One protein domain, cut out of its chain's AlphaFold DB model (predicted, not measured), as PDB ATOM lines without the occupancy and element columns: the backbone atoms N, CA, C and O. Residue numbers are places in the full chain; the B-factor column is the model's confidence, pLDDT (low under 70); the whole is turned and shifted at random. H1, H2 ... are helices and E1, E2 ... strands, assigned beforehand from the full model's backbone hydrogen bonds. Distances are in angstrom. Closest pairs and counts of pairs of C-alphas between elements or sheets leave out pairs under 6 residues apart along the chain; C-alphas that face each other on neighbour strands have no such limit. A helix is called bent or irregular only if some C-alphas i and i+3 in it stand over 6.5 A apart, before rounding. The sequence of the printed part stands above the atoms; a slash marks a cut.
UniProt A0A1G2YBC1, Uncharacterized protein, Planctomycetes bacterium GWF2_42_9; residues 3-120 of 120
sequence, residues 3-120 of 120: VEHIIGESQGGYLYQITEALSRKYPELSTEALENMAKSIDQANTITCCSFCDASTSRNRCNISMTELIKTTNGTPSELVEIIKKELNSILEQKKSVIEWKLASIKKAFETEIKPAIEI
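What this domain is: This is residues 3 to 120 of the 120 residues of an uncharacterized protein of Planctomycetes bacterium GWF2_42_9 (UniProt A0A1G2YBC1). A long bent helix, H4, lays its first arm, H4a, along a body of helices H1, H2 and H3, while residues 104 to 120 stick out as an arm that makes much of the length. A small antiparallel pair of strands, E1 and E2, continues from the end of H2. The 118 printed residues hold E1, H1, H2, E2, H3 and H4 in that order, mostly helix. The whole is loose, with a radius of gyration of the C-alphas of 18.5 A and spans of 69 by 22 by 20 A.

How they stand to each other: E1, residues 3 to 5, and E2, residues 46 to 49, are antiparallel neighbours at 124 degrees, with N 4 and O 47 within hydrogen-bond range at 2.9 A. H2, residues 31 to 45, touches H1, residues 15 to 25, at a steep tilt of 55 degrees, opposite ways; their closest C-alphas, of Thr 19 and Ala 38, are 5.2 A apart. H3, residues 66 to 72, touches H1 at a shallow tilt of 15 degrees, the same way, closest at the C-alphas of Ala 21 and Thr 67, 5.6 A. H4, residues 77 to 118, was assigned as one helix by its hydrogen bonds but is bent: C-alphas 98 and 101 are 7.0 A apart. Its arm H4a, residues 77 to 98, touches H2 at a shallow tilt of 18 degrees, the same way, closest at the C-alphas of Ala 44 and Lys 85, 6.0 A. H4b, residues 101 to 118, touches no helix and is irregular, with C-alphas 112 and 115 6.6 A apart. Every O i to N i+4 pair is within range in H1, H2, H3 and H4a, and 11 of 14 in H4b.

Where its parts are: E1 begins at C-alpha 3, (208.743, 153.324, 144.860). H2 is 20.6 A long, H4a 32.1 A and H4b 24.8 A, ending at C-alpha 118, (234.288, 166.806, 129.025).

The domain as a whole: The C-alphas of Glu 28 and Ile 120 are the two farthest apart, 69.6 A. The printed part has no cut; the link from E2 to H3 is long. Residues 51 to 59 and 119 to 120 have pLDDT under 70.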
ATOM      1  N   VAL A   3     209.220 154.566 144.249       84.69
ATOM      2  CA  VAL A   3     208.743 153.324 144.860       84.69
ATOM      3  C   VAL A   3     207.860 152.632 143.836       84.69
ATOM      4  O   VAL A   3     206.942 153.244 143.299       84.69
ATOM      5  N   GLU A   4     208.177 151.382 143.542       88.00
ATOM      6  CA  GLU A   4     207.507 150.573 142.532       88.00
ATOM      7  C   GLU A   4     207.313 149.154 143.047       88.00
ATOM      8  O   GLU A   4     207.926 148.751 144.034       88.00
ATOM      9  N   HIS A   5     206.488 148.382 142.346       90.75
ATOM     10  CA  HIS A   5     206.256 146.980 142.679       90.75
ATOM     11  C   HIS A   5     206.876 146.042 141.640       90.75
ATOM     12  O   HIS A   5     206.884 146.344 140.443       90.75
ATOM     13  N   ILE A   6     207.364 144.878 142.072       91.75
ATOM     14  CA  ILE A   6     207.864 143.824 141.179       91.75
ATOM     15  C   ILE A   6     206.699 143.288 140.345       91.75
ATOM     16  O   ILE A   6     206.786 143.245 139.120       91.75
ATOM     17  N   ILE A   7     205.587 142.937 140.984       92.31
ATOM     18  CA  ILE A   7     204.304 142.653 140.341       92.31
ATOM     19  C   ILE A   7     203.393 143.857 140.588       92.31
ATOM     20  O   ILE A   7     203.144 144.216 141.734       92.31
ATOM     21  N   GLY A   8     202.924 144.510 139.523       89.81
ATOM     22  CA  GLY A   8     202.144 145.750 139.620       89.81
ATOM     23  C   GLY A   8     200.665 145.568 139.969       89.81
ATOM     24  O   GLY A   8     200.141 144.455 139.986       89.81
ATOM     25  N   GLU A   9     199.960 146.690 140.142       86.88
ATOM     26  CA  GLU A   9     198.513 146.755 140.424       86.88
ATOM     27  C   GLU A   9     197.666 145.968 139.414       86.88
ATOM     28  O   GLU A   9     196.809 145.165 139.788       86.88
ATOM     29  N   SER A  10     197.946 146.135 138.114       88.81
ATOM     30  CA  SER A  10     197.228 145.416 137.046       88.81
ATOM     31  C   SER A  10     197.390 143.890 137.109       88.81
ATOM     32  O   SER A  10     196.692 143.166 136.403       88.81
ATOM     33  N   GLN A  11     198.309 143.405 137.946       90.69
ATOM     34  CA  GLN A  11     198.602 141.998 138.183       90.69
ATOM     35  C   GLN A  11     198.321 141.582 139.637       90.69
ATOM     36  O   GLN A  11     198.808 140.543 140.076       90.69
ATOM     37  N   GLY A  12     197.551 142.367 140.396       91.31
ATOM     38  CA  GLY A  12     197.150 142.003 141.756       91.31
ATOM     39  C   GLY A  12     198.191 142.302 142.837       91.31
ATOM     40  O   GLY A  12     198.097 141.747 143.926       91.31
ATOM     41  N   GLY A  13     199.231 143.080 142.531       92.44
ATOM     42  CA  GLY A  13     200.390 143.240 143.412       92.44
ATOM     43  C   GLY A  13     200.252 144.276 144.525       92.44
ATOM     44  O   GLY A  13     201.205 144.448 145.278       92.44
ATOM     45  N   TYR A  14     199.123 144.981 144.625       93.44
ATOM     46  CA  TYR A  14     198.913 145.967 145.688       93.44
ATOM     47  C   TYR A  14     198.365 145.309 146.948       93.44
ATOM     48  O   TYR A  14     197.590 144.355 146.870       93.44
ATOM     49  N   LEU A  15     198.709 145.879 148.105       95.88
ATOM     50  CA  LEU A  15     198.335 145.368 149.421       95.88
ATOM     51  C   LEU A  15     196.875 144.901 149.524       95.88
ATOM     52  O   LEU A  15     196.631 143.798 149.996       95.88
ATOM     53  N   TYR A  16     195.898 145.684 149.050       95.88
ATOM     54  CA  TYR A  16     194.482 145.293 149.147       95.88
ATOM     55  C   TYR A  16     194.159 144.013 148.354       95.88
ATOM     56  O   TYR A  16     193.402 143.169 148.829       95.88
ATOM     57  N   GLN A  17     194.763 143.844 147.173       96.50
ATOM     58  CA  GLN A  17     194.575 142.683 146.294       96.50
ATOM     59  C   GLN A  17     195.285 141.455 146.863       96.50
ATOM     60  O   GLN A  17     194.759 140.345 146.790       96.50
ATOM     61  N   ILE A  18     196.462 141.659 147.465       97.25
ATOM     62  CA  ILE A  18     197.191 140.625 148.205       97.25
ATOM     63  C   ILE A  18     196.334 140.134 149.375       97.25
ATOM     64  O   ILE A  18     196.110 138.931 149.504       97.25
ATOM     65  N   THR A  19     195.808 141.049 150.195       97.25
ATOM     66  CA  THR A  19     194.949 140.715 151.340       97.25
ATOM     67  C   THR A  19     193.701 139.953 150.901       97.25
ATOM     68  O   THR A  19     193.355 138.942 151.509       97.25
ATOM     69  N   GLU A  20     193.044 140.384 149.822       96.69
ATOM     70  CA  GLU A  20     191.876 139.690 149.273       96.69
ATOM     71  C   GLU A  20     192.223 138.285 148.748       96.69
ATOM     72  O   GLU A  20     191.476 137.328 148.952       96.69
ATOM     73  N   ALA A  21     193.367 138.125 148.080       96.62
ATOM     74  CA  ALA A  21     193.809 136.819 147.603       96.62
ATOM     75  C   ALA A  21     194.122 135.863 148.767       96.62
ATOM     76  O   ALA A  21     193.780 134.681 148.701       96.62
ATOM     77  N   LEU A  22     194.731 136.373 149.842       96.69
ATOM     78  CA  LEU A  22     195.020 135.604 151.050       96.69
ATOM     79  C   LEU A  22     193.750 135.215 151.810       96.69
ATOM     80  O   LEU A  22     193.638 134.060 152.208       96.69
ATOM     81  N   SER A  23     192.780 136.121 151.964       96.62
ATOM     82  CA  SER A  23     191.531 135.828 152.685       96.62
ATOM     83  C   SER A  23     190.695 134.750 151.995       96.62
ATOM     84  O   SER A  23     190.055 133.935 152.653       96.62
ATOM     85  N   ARG A  24     190.748 134.693 150.659       95.75
ATOM     86  CA  ARG A  24     190.130 133.613 149.876       95.75
ATOM     87  C   ARG A  24     190.854 132.278 150.036       95.75
ATOM     88  O   ARG A  24     190.217 131.236 149.915       95.75
ATOM     89  N   LYS A  25     192.174 132.298 150.241       95.75
ATOM     90  CA  LYS A  25     192.994 131.086 150.357       95.75
ATOM     91  C   LYS A  25     192.971 130.493 151.765       95.75
ATOM     92  O   LYS A  25     192.917 129.274 151.888       95.75
ATOM     93  N   TYR A  26     193.009 131.347 152.781       94.94
ATOM     94  CA  TYR A  26     193.054 130.977 154.193       94.94
ATOM     95  C   TYR A  26     191.888 131.630 154.957       94.94
ATOM     96  O   TYR A  26     192.109 132.540 155.763       94.94
ATOM     97  N   PRO A  27     190.632 131.230 154.678       95.12
ATOM     98  CA  PRO A  27     189.448 131.817 155.311       95.12
ATOM     99  C   PRO A  27     189.380 131.584 156.830       95.12
ATOM    100  O   PRO A  27     188.618 132.254 157.521       95.12
ATOM    101  N   GLU A  28     190.143 130.626 157.350       95.06
ATOM    102  CA  GLU A  28     190.221 130.277 158.767       95.06
ATOM    103  C   GLU A  28     191.139 131.191 159.590       95.06
ATOM    104  O   GLU A  28     191.085 131.167 160.821       95.06
ATOM    105  N   LEU A  29     191.998 131.979 158.936       95.19
ATOM    106  CA  LEU A  29     192.914 132.880 159.628       95.19
ATOM    107  C   LEU A  29     192.197 134.131 160.132       95.19
ATOM    108  O   LEU A  29     191.254 134.637 159.522       95.19
ATOM    109  N   SER A  30     192.689 134.671 161.248       96.69
ATOM    110  CA  SER A  30     192.218 135.963 161.739       96.69
ATOM    111  C   SER A  30     192.582 137.080 160.761       96.69
ATOM    112  O   SER A  30     193.597 137.019 160.062       96.69
ATOM    113  N   THR A  31     191.787 138.149 160.766       95.38
ATOM    114  CA  THR A  31     192.067 139.358 159.980       95.38
ATOM    115  C   THR A  31     193.477 139.887 160.241       95.38
ATOM    116  O   THR A  31     194.194 140.212 159.304       95.38
ATOM    117  N   GLU A  32     193.915 139.889 161.502       96.56
ATOM    118  CA  GLU A  32     195.261 140.325 161.886       96.56
ATOM    119  C   GLU A  32     196.363 139.447 161.267       96.56
ATOM    120  O   GLU A  32     197.359 139.963 160.756       96.56
ATOM    121  N   ALA A  33     196.185 138.122 161.261       95.62
ATOM    122  CA  ALA A  33     197.147 137.210 160.644       95.62
ATOM    123  C   ALA A  33     197.239 137.439 159.127       95.62
ATOM    124  O   ALA A  33     198.341 137.540 158.585       95.62
ATOM    125  N   LEU A  34     196.092 137.595 158.459       96.56
ATOM    126  CA  LEU A  34     196.025 137.895 157.027       96.56
ATOM    127  C   LEU A  34     196.689 139.234 156.692       96.56
ATOM    128  O   LEU A  34     197.467 139.308 155.743       96.56
ATOM    129  N   GLU A  35     196.442 140.279 157.484       96.50
ATOM    130  CA  GLU A  35     197.070 141.590 157.302       96.50
ATOM    131  C   GLU A  35     198.590 141.536 157.471       96.50
ATOM    132  O   GLU A  35     199.323 142.146 156.689       96.50
ATOM    133  N   ASN A  36     199.087 140.802 158.468       96.94
ATOM    134  CA  ASN A  36     200.523 140.659 158.706       96.94
ATOM    135  C   ASN A  36     201.217 139.892 157.572       96.94
ATOM    136  O   ASN A  36     202.303 140.280 157.124       96.94
ATOM    137  N   MET A  37     200.574 138.843 157.056       96.81
ATOM    138  CA  MET A  37     201.043 138.133 155.866       96.81
ATOM    139  C   MET A  37     201.041 139.043 154.635       96.81
ATOM    140  O   MET A  37     202.043 139.109 153.922       96.81
ATOM    141  N   ALA A  38     199.950 139.777 154.408       97.31
ATOM    142  CA  ALA A  38     199.813 140.670 153.266       97.31
ATOM    143  C   ALA A  38     200.885 141.763 153.278       97.31
ATOM    144  O   ALA A  38     201.554 141.961 152.269       97.31
ATOM    145  N   LYS A  39     201.122 142.397 154.434       97.56
ATOM    146  CA  LYS A  39     202.196 143.386 154.621       97.56
ATOM    147  C   LYS A  39     203.573 142.792 154.339       97.56
ATOM    148  O   LYS A  39     204.395 143.443 153.707       97.56
ATOM    149  N   SER A  40     203.820 141.556 154.770       97.19
ATOM    150  CA  SER A  40     205.102 140.882 154.522       97.19
ATOM    151  C   SER A  40     205.342 140.627 153.030       97.19
ATOM    152  O   SER A  40     206.465 140.783 152.549       97.19
ATOM    153  N   ILE A  41     204.295 140.253 152.288       96.81
ATOM    154  CA  ILE A  41     204.361 140.055 150.833       96.81
ATOM    155  C   ILE A  41     204.486 141.400 150.108       96.81
ATOM    156  O   ILE A  41     205.315 141.528 149.215       96.81
ATOM    157  N   ASP A  42     203.704 142.401 150.503       96.62
ATOM    158  CA  ASP A  42     203.716 143.751 149.931       96.62
ATOM    159  C   ASP A  42     205.088 144.421 150.087       96.62
ATOM    160  O   ASP A  42     205.650 144.928 149.116       96.62
ATOM    161  N   GLN A  43     205.700 144.310 151.269       96.06
ATOM    162  CA  GLN A  43     207.067 144.771 151.512       96.06
ATOM    163  C   GLN A  43     208.085 144.077 150.605       96.06
ATOM    164  O   GLN A  43     208.971 144.738 150.074       96.06
ATOM    165  N   ALA A  44     207.958 142.763 150.398       95.44
ATOM    166  CA  ALA A  44     208.834 142.022 149.493       95.44
ATOM    167  C   ALA A  44     208.582 142.356 148.013       95.44
ATOM    168  O   ALA A  44     209.497 142.284 147.195       95.44
ATOM    169  N   ASN A  45     207.345 142.714 147.665       94.75
ATOM    170  CA  ASN A  45     206.955 143.134 146.326       94.75
ATOM    171  C   ASN A  45     207.370 144.585 146.038       94.75
ATOM    172  O   ASN A  45     207.480 144.961 144.875       94.75
ATOM    173  N   THR A  46     207.610 145.390 147.073       93.31
ATOM    174  CA  THR A  46     207.992 146.798 146.968       93.31
ATOM    175  C   THR A  46     209.495 146.945 146.767       93.31
ATOM    176  O   THR A  46     210.311 146.471 147.554       93.31
ATOM    177  N   ILE A  47     209.878 147.672 145.725       89.69
ATOM    178  CA  ILE A  47     211.266 147.990 145.408       89.69
ATOM    179  C   ILE A  47     211.436 149.488 145.195       89.69
ATOM    180  O   ILE A  47     210.499 150.224 144.885       89.69
ATOM    181  N   THR A  48     212.679 149.940 145.300       84.69
ATOM    182  CA  THR A  48     213.050 151.266 144.823       84.69
ATOM    183  C   THR A  48     213.708 151.158 143.456       84.69
ATOM    184  O   THR A  48     214.486 150.241 143.186       84.69
ATOM    185  N   CYS A  49     213.382 152.087 142.565       76.69
ATOM    186  CA  CYS A  49     213.892 152.087 141.202       76.69
ATOM    187  C   CYS A  49     214.325 153.487 140.751       76.69
ATOM    188  O   CYS A  49     213.988 154.516 141.353       76.69
ATOM    189  N   CYS A  50     215.134 153.524 139.693       72.94
ATOM    190  CA  CYS A  50     215.534 154.772 139.062       72.94
ATOM    191  C   CYS A  50     214.397 155.294 138.184       72.94
ATOM    192  O   CYS A  50     214.007 154.637 137.224       72.94
ATOM    193  N   SER A  51     213.969 156.520 138.469       66.75
ATOM    194  CA  SER A  51     212.849 157.215 137.825       66.75
ATOM    195  C   SER A  51     213.072 157.542 136.341       66.75
ATOM    196  O   SER A  51     212.181 158.071 135.691       66.75
ATOM    197  N   PHE A  52     214.277 157.286 135.821       63.19
ATOM    198  CA  PHE A  52     214.636 157.504 134.418       63.19
ATOM    199  C   PHE A  52     214.691 156.209 133.608       63.19
ATOM    200  O   PHE A  52     214.313 156.214 132.440       63.19
ATOM    201  N   CYS A  53     215.181 155.104 134.187       64.62
ATOM    202  CA  CYS A  53     215.260 153.835 133.463       64.62
ATOM    203  C   CYS A  53     214.050 152.926 133.722       64.62
ATOM    204  O   CYS A  53     213.775 152.080 132.873       64.62
ATOM    205  N   ASP A  54     213.344 153.094 134.856       60.84
ATOM    206  CA  ASP A  54     212.146 152.345 135.291       60.84
ATOM    207  C   ASP A  54     212.237 150.834 135.049       60.84
ATOM    208  O   ASP A  54     211.262 150.130 134.784       60.84
ATOM    209  N   ALA A  55     213.450 150.312 135.113       57.94
ATOM    210  CA  ALA A  55     213.764 149.139 134.335       57.94
ATOM    211  C   ALA A  55     213.364 147.846 135.070       57.94
ATOM    212  O   ALA A  55     212.826 146.920 134.466       57.94
ATOM    213  N   SER A  56     213.517 147.821 136.395       61.00
ATOM    214  CA  SER A  56     213.102 146.726 137.283       61.00
ATOM    215  C   SER A  56     211.629 146.795 137.719       61.00
ATOM    216  O   SER A  56     211.225 146.060 138.616       61.00
ATOM    217  N   THR A  57     210.823 147.676 137.121       64.69
ATOM    218  CA  THR A  57     209.519 148.092 137.667       64.69
ATOM    219  C   THR A  57     208.334 147.265 137.170       64.69
ATOM    220  O   THR A  57     208.443 146.416 136.275       64.69
ATOM    221  N   SER A  58     207.170 147.559 137.746       58.50
ATOM    222  CA  SER A  58     205.842 147.036 137.416       58.50
ATOM    223  C   SER A  58     205.420 147.247 135.954       58.50
ATOM    224  O   SER A  58     204.536 146.543 135.462       58.50
ATOM    225  N   ARG A  59     206.061 148.180 135.232       66.88
ATOM    226  CA  ARG A  59     205.775 148.463 133.814       66.88
ATOM    227  C   ARG A  59     206.116 147.297 132.893       66.88
ATOM    228  O   ARG A  59     205.506 147.156 131.836       66.88
ATOM    229  N   ASN A  60     207.070 146.458 133.294       70.31
ATOM    230  CA  ASN A  60     207.335 145.198 132.617       70.31
ATOM    231  C   ASN A  60     206.482 144.102 133.266       70.31
ATOM    232  O   ASN A  60     206.744 143.706 134.406       70.31
ATOM    233  N   ARG A  61     205.433 143.655 132.569       73.94
ATOM    234  CA  ARG A  61     204.515 142.644 133.104       73.94
ATOM    235  C   ARG A  61     205.232 141.312 133.281       73.94
ATOM    236  O   ARG A  61     205.952 140.860 132.397       73.94
ATOM    237  N   CYS A  62     204.989 140.677 134.417       79.69
ATOM    238  CA  CYS A  62     205.442 139.314 134.675       79.69
ATOM    239  C   CYS A  62     204.484 138.313 134.018       79.69
ATOM    240  O   CYS A  62     203.316 138.632 133.799       79.69
ATOM    241  N   ASN A  63     204.939 137.084 133.771       85.06
ATOM    242  CA  ASN A  63     204.075 136.021 133.237       85.06
ATOM    243  C   ASN A  63     203.047 135.502 134.255       85.06
ATOM    244  O   ASN A  63     202.120 134.801 133.870       85.06
ATOM    245  N   ILE A  64     203.213 135.840 135.535       89.81
ATOM    246  CA  ILE A  64     202.339 135.427 136.630       89.81
ATOM    247  C   ILE A  64     201.799 136.656 137.363       89.81
ATOM    248  O   ILE A  64     202.508 137.651 137.542       89.81
ATOM    249  N   SER A  65     200.530 136.595 137.765       94.00
ATOM    250  CA  SER A  65     199.922 137.597 138.647       94.00
ATOM    251  C   SER A  65     200.161 137.252 140.118       94.00
ATOM    252  O   SER A  65     200.334 136.089 140.468       94.00
ATOM    253  N   MET A  66     200.128 138.243 141.009       95.25
ATOM    254  CA  MET A  66     200.268 138.019 142.450       95.25
ATOM    255  C   MET A  66     199.121 137.155 142.987       95.25
ATOM    256  O   MET A  66     199.342 136.234 143.767       95.25
ATOM    257  N   THR A  67     197.894 137.396 142.519       93.56
ATOM    258  CA  THR A  67     196.728 136.579 142.881       93.56
ATOM    259  C   THR A  67     196.904 135.125 142.451       93.56
ATOM    260  O   THR A  67     196.577 134.215 143.211       93.56
ATOM    261  N   GLU A  68     197.432 134.888 141.250       94.06
ATOM    262  CA  GLU A  68     197.720 133.540 140.764       94.06
ATOM    263  C   GLU A  68     198.850 132.885 141.551       94.06
ATOM    264  O   GLU A  68     198.693 131.743 141.968       94.06
ATOM    265  N   LEU A  69     199.929 133.619 141.833       94.88
ATOM    266  CA  LEU A  69     201.041 133.146 142.652       94.88
ATOM    267  C   LEU A  69     200.567 132.730 144.053       94.88
ATOM    268  O   LEU A  69     200.872 131.629 144.506       94.88
ATOM    269  N   ILE A  70     199.753 133.559 144.714       95.62
ATOM    270  CA  ILE A  70     199.138 133.230 146.007       95.62
ATOM    271  C   ILE A  70     198.255 131.990 145.868       95.62
ATOM    272  O   ILE A  70     198.355 131.067 146.674       95.62
ATOM    273  N   LYS A  71     197.405 131.924 144.837       94.25
ATOM    274  CA  LYS A  71     196.468 130.813 144.632       94.25
ATOM    275  C   LYS A  71     197.183 129.476 144.417       94.25
ATOM    276  O   LYS A  71     196.771 128.488 145.023       94.25
ATOM    277  N   THR A  72     198.227 129.437 143.593       92.69
ATOM    278  CA  THR A  72     198.918 128.202 143.180       92.69
ATOM    279  C   THR A  72     200.003 127.747 144.154       92.69
ATOM    280  O   THR A  72     200.312 126.557 144.196       92.69
ATOM    281  N   THR A  73     200.544 128.651 144.975       93.62
ATOM    282  CA  THR A  73     201.542 128.311 146.001       93.62
ATOM    283  C   THR A  73     200.911 127.465 147.102       93.62
ATOM    284  O   THR A  73     200.066 127.949 147.845       93.62
ATOM    285  N   ASN A  74     201.306 126.204 147.241       90.31
ATOM    286  CA  ASN A  74     200.841 125.350 148.335       90.31
ATOM    287  C   ASN A  74     201.768 125.466 149.548       90.31
ATOM    288  O   ASN A  74     202.969 125.664 149.392       90.31
ATOM    289  N   GLY A  75     201.206 125.314 150.745       89.00
ATOM    290  CA  GLY A  75     201.958 125.353 151.995       89.00
ATOM    291  C   GLY A  75     201.150 125.937 153.145       89.00
ATOM    292  O   GLY A  75     200.038 126.453 152.969       89.00
ATOM    293  N   THR A  76     201.736 125.861 154.333       92.12
ATOM    294  CA  THR A  76     201.274 126.597 155.510       92.12
ATOM    295  C   THR A  76     201.377 128.111 155.281       92.12
ATOM    296  O   THR A  76     202.148 128.558 154.426       92.12
ATOM    297  N   PRO A  77     200.646 128.932 156.054       90.75
ATOM    298  CA  PRO A  77     200.730 130.388 155.951       90.75
ATOM    299  C   PRO A  77     202.165 130.940 156.015       90.75
ATOM    300  O   PRO A  77     202.527 131.816 155.230       90.75
ATOM    301  N   SER A  78     203.013 130.396 156.895       87.69
ATOM    302  CA  SER A  78     204.422 130.794 157.002       87.69
ATOM    303  C   SER A  78     205.254 130.376 155.789       87.69
ATOM    304  O   SER A  78     206.063 131.163 155.305       87.69
ATOM    305  N   GLU A  79     205.045 129.166 155.265       93.88
ATOM    306  CA  GLU A  79     205.756 128.690 154.070       93.88
ATOM    307  C   GLU A  79     205.368 129.489 152.827       93.88
ATOM    308  O   GLU A  79     206.232 129.819 152.017       93.88
ATOM    309  N   LEU A  80     204.089 129.852 152.689       95.31
ATOM    310  CA  LEU A  80     203.603 130.623 151.549       95.31
ATOM    311  C   LEU A  80     204.314 131.974 151.431       95.31
ATOM    312  O   LEU A  80     204.734 132.344 150.336       95.31
ATOM    313  N   VAL A  81     204.491 132.696 152.541       95.25
ATOM    314  CA  VAL A  81     205.192 133.990 152.529       95.25
ATOM    315  C   VAL A  81     206.632 133.825 152.039       95.25
ATOM    316  O   VAL A  81     207.084 134.601 151.197       95.25
ATOM    317  N   GLU A  82     207.345 132.803 152.512       96.25
ATOM    318  CA  GLU A  82     208.733 132.556 152.108       96.25
ATOM    319  C   GLU A  82     208.852 132.098 150.648       96.25
ATOM    320  O   GLU A  82     209.738 132.562 149.924       96.25
ATOM    321  N   ILE A  83     207.926 131.261 150.169       96.00
ATOM    322  CA  ILE A  83     207.876 130.859 148.756       96.00
ATOM    323  C   ILE A  83     207.625 132.079 147.864       96.00
ATOM    324  O   ILE A  83     208.344 132.284 146.886       96.00
ATOM    325  N   ILE A  84     206.667 132.936 148.227       95.81
ATOM    326  CA  ILE A  84     206.355 134.147 147.459       95.81
ATOM    327  C   ILE A  84     207.545 135.107 147.433       95.81
ATOM    328  O   ILE A  84     207.882 135.617 146.367       95.81
ATOM    329  N   LYS A  85     208.232 135.323 148.562       95.81
ATOM    330  CA  LYS A  85     209.458 136.141 148.600       95.81
ATOM    331  C   LYS A  85     210.520 135.619 147.636       95.81
ATOM    332  O   LYS A  85     211.146 136.405 146.923       95.81
ATOM    333  N   LYS A  86     210.718 134.299 147.596       95.56
ATOM    334  CA  LYS A  86     211.684 133.663 146.694       95.56
ATOM    335  C   LYS A  86     211.312 133.877 145.225       95.56
ATOM    336  O   LYS A  86     212.180 134.238 144.432       95.56
ATOM    337  N   GLU A  87     210.039 133.708 144.881       95.00
ATOM    338  CA  GLU A  87     209.536 133.943 143.523       95.00
ATOM    339  C   GLU A  87     209.658 135.414 143.111       95.00
ATOM    340  O   GLU A  87     210.173 135.716 142.035       95.00
ATOM    341  N   LEU A  88     209.293 136.350 143.991       94.50
ATOM    342  CA  LEU A  88     209.466 137.785 143.755       94.50
ATOM    343  C   LEU A  88     210.931 138.149 143.498       94.50
ATOM    344  O   LEU A  88     211.221 138.894 142.562       94.50
ATOM    345  N   ASN A  89     211.860 137.581 144.271       93.50
ATOM    346  CA  ASN A  89     213.284 137.790 144.042       93.50
ATOM    347  C   ASN A  89     213.735 137.225 142.682       93.50
ATOM    348  O   ASN A  89     214.445 137.903 141.944       93.50
ATOM    349  N   SER A  90     213.277 136.030 142.299       92.38
ATOM    350  CA  SER A  90     213.590 135.458 140.979       92.38
ATOM    351  C   SER A  90     213.067 136.330 139.834       92.38
ATOM    352  O   SER A  90     213.773 136.559 138.852       92.38
ATOM    353  N   ILE A  91     211.845 136.856 139.964       91.06
ATOM    354  CA  ILE A  91     211.252 137.771 138.982       91.06
ATOM    355  C   ILE A  91     212.068 139.065 138.904       91.06
ATOM    356  O   ILE A  91     212.328 139.567 137.809       91.06
ATOM    357  N   LEU A  92     212.482 139.613 140.047       89.69
ATOM    358  CA  LEU A  92     213.303 140.816 140.098       89.69
ATOM    359  C   LEU A  92     214.650 140.614 139.392       89.69
ATOM    360  O   LEU A  92     215.043 141.461 138.591       89.69
ATOM    361  N   GLU A  93     215.333 139.498 139.644       88.50
ATOM    362  CA  GLU A  93     216.598 139.173 138.976       88.50
ATOM    363  C   GLU A  93     216.411 138.968 137.469       88.50
ATOM    364  O   GLU A  93     217.176 139.509 136.666       88.50
ATOM    365  N   GLN A  94     215.332 138.297 137.052       87.00
ATOM    366  CA  GLN A  94     214.992 138.196 135.635       87.00
ATOM    367  C   GLN A  94     214.803 139.586 135.016       87.00
ATOM    368  O   GLN A  94     215.389 139.878 133.972       87.00
ATOM    369  N   LYS A  95     214.042 140.473 135.669       85.88
ATOM    370  CA  LYS A  95     213.857 141.851 135.199       85.88
ATOM    371  C   LYS A  95     215.191 142.575 135.075       85.88
ATOM    372  O   LYS A  95     215.431 143.165 134.027       85.88
ATOM    373  N   LYS A  96     216.068 142.489 136.083       83.44
ATOM    374  CA  LYS A  96     217.415 143.086 136.060       83.44
ATOM    375  C   LYS A  96     218.221 142.622 134.845       83.44
ATOM    376  O   LYS A  96     218.699 143.475 134.096       83.44
ATOM    377  N   SER A  97     218.273 141.314 134.586       82.38
ATOM    378  CA  SER A  97     219.023 140.752 133.451       82.38
ATOM    379  C   SER A  97     218.559 141.283 132.085       82.38
ATOM    380  O   SER A  97     219.372 141.583 131.214       82.38
ATOM    381  N   VAL A  98     217.252 141.525 131.909       77.88
ATOM    382  CA  VAL A  98     216.685 142.087 130.665       77.88
ATOM    383  C   VAL A  98     217.194 143.505 130.376       77.88
ATOM    384  O   VAL A  98     217.091 143.989 129.251       77.88
ATOM    385  N   ILE A  99     217.741 144.198 131.370       77.56
ATOM    386  CA  ILE A  99     218.149 145.603 131.267       77.56
ATOM    387  C   ILE A  99     219.671 145.723 131.245       77.56
ATOM    388  O   ILE A  99     220.186 146.748 130.805       77.56
ATOM    389  N   GLU A 100     220.406 144.691 131.661       79.12
ATOM    390  CA  GLU A 100     221.872 144.703 131.681       79.12
ATOM    391  C   GLU A 100     222.459 145.145 130.340       79.12
ATOM    392  O   GLU A 100     223.338 146.006 130.303       79.12
ATOM    393  N   TRP A 101     221.902 144.664 129.224       78.12
ATOM    394  CA  TRP A 101     222.346 145.084 127.894       78.12
ATOM    395  C   TRP A 101     222.098 146.578 127.622       78.12
ATOM    396  O   TRP A 101     222.924 147.227 126.975       78.12
ATOM    397  N   LYS A 102     220.998 147.155 128.130       75.81
ATOM    398  CA  LYS A 102     220.703 148.593 128.000       75.81
ATOM    399  C   LYS A 102     221.697 149.412 128.807       75.81
ATOM    400  O   LYS A 102     222.234 150.386 128.290       75.81
ATOM    401  N   LEU A 103     221.974 149.002 130.046       81.12
ATOM    402  CA  LEU A 103     222.954 149.673 130.904       81.12
ATOM    403  C   LEU A 103     224.356 149.604 130.296       81.12
ATOM    404  O   LEU A 103     225.048 150.619 130.252       81.12
ATOM    405  N   ALA A 104     224.745 148.445 129.760       84.19
ATOM    406  CA  ALA A 104     226.007 148.281 129.051       84.19
ATOM    407  C   ALA A 104     226.089 149.188 127.811       84.19
ATOM    408  O   ALA A 104     227.119 149.816 127.572       84.19
ATOM    409  N   SER A 105     224.992 149.310 127.058       83.12
ATOM    410  CA  SER A 105     224.920 150.174 125.873       83.12
ATOM    411  C   SER A 105     225.033 151.659 126.232       83.12
ATOM    412  O   SER A 105     225.802 152.378 125.600       83.12
ATOM    413  N   ILE A 106     224.324 152.112 127.274       84.31
ATOM    414  CA  ILE A 106     224.409 153.493 127.778       84.31
ATOM    415  C   ILE A 106     225.824 153.790 128.274       84.31
ATOM    416  O   ILE A 106     226.389 154.822 127.923       84.31
ATOM    417  N   LYS A 107     226.414 152.878 129.056       86.81
ATOM    418  CA  LYS A 107     227.782 153.027 129.560       86.81
ATOM    419  C   LYS A 107     228.777 153.175 128.411       86.81
ATOM    420  O   LYS A 107     229.577 154.102 128.428       86.81
ATOM    421  N   LYS A 108     228.677 152.315 127.394       90.19
ATOM    422  CA  LYS A 108     229.528 152.391 126.204       90.19
ATOM    423  C   LYS A 108     229.379 153.736 125.490       90.19
ATOM    424  O   LYS A 108     230.385 154.367 125.207       90.19
ATOM    425  N   ALA A 109     228.149 154.189 125.241       87.44
ATOM    426  CA  ALA A 109     227.904 155.476 124.586       87.44
ATOM    427  C   ALA A 109     228.441 156.664 125.404       87.44
ATOM    428  O   ALA A 109     229.012 157.597 124.850       87.44
ATOM    429  N   PHE A 110     228.308 156.622 126.733       89.06
ATOM    430  CA  PHE A 110     228.884 157.639 127.609       89.06
ATOM    431  C   PHE A 110     230.416 157.668 127.513       89.06
ATOM    432  O   PHE A 110     231.002 158.741 127.388       89.06
ATOM    433  N   GLU A 111     231.062 156.502 127.549       91.88
ATOM    434  CA  GLU A 111     232.521 156.376 127.473       91.88
ATOM    435  C   GLU A 111     233.093 156.815 126.119       91.88
ATOM    436  O   GLU A 111     234.204 157.340 126.094       91.88
ATOM    437  N   THR A 112     232.364 156.625 125.013       91.81
ATOM    438  CA  THR A 112     232.852 156.978 123.668       91.81
ATOM    439  C   THR A 112     232.520 158.403 123.247       91.81
ATOM    440  O   THR A 112     233.345 159.029 122.593       91.81
ATOM    441  N   GLU A 113     231.346 158.924 123.611       90.38
ATOM    442  CA  GLU A 113     230.863 160.213 123.092       90.38
ATOM    443  C   GLU A 113     230.980 161.349 124.112       90.38
ATOM    444  O   GLU A 113     231.316 162.476 123.764       90.38
ATOM    445  N   ILE A 114     230.671 161.069 125.381       85.44
ATOM    446  CA  ILE A 114     230.499 162.117 126.395       85.44
ATOM    447  C   ILE A 114     231.783 162.325 127.187       85.44
ATOM    448  O   ILE A 114     232.272 163.448 127.276       85.44
ATOM    449  N   LYS A 115     232.352 161.255 127.749       87.94
ATOM    450  CA  LYS A 115     233.560 161.338 128.577       87.94
ATOM    451  C   LYS A 115     234.717 162.063 127.863       87.94
ATOM    452  O   LYS A 115     235.258 162.989 128.464       87.94
ATOM    453  N   PRO A 116     235.048 161.760 126.591       87.75
ATOM    454  CA  PRO A 116     236.139 162.445 125.899       87.75
ATOM    455  C   PRO A 116     235.865 163.930 125.635       87.75
ATOM    456  O   PRO A 116     236.808 164.689 125.487       87.75
ATOM    457  N   ALA A 117     234.598 164.354 125.571       78.81
ATOM    458  CA  ALA A 117     234.221 165.740 125.296       78.81
ATOM    459  C   ALA A 117     234.260 166.648 126.539       78.81
ATOM    460  O   ALA A 117     234.247 167.867 126.395       78.81
ATOM    461  N   ILE A 118     234.273 166.069 127.747       81.56
ATOM    462  CA  ILE A 118     234.288 166.806 129.025       81.56
ATOM    463  C   ILE A 118     235.691 166.787 129.664       81.56
ATOM    464  O   ILE A 118     235.993 167.611 130.519       81.56
ATOM    465  N   GLU A 119     236.558 165.856 129.258       67.44
ATOM    466  CA  GLU A 119     237.958 165.764 129.711       67.44
ATOM    467  C   GLU A 119     238.927 166.660 128.896       67.44
ATOM    468  O   GLU A 119     240.144 166.494 128.996       67.44
ATOM    469  N   ILE A 120     238.394 167.613 128.115       54.38
ATOM    470  CA  ILE A 120     239.120 168.667 127.374       54.38
ATOM    471  C   ILE A 120     238.903 170.002 128.086       54.38
ATOM    472  O   ILE A 120     239.896 170.749 128.244       54.38
TER     473      ILE A 120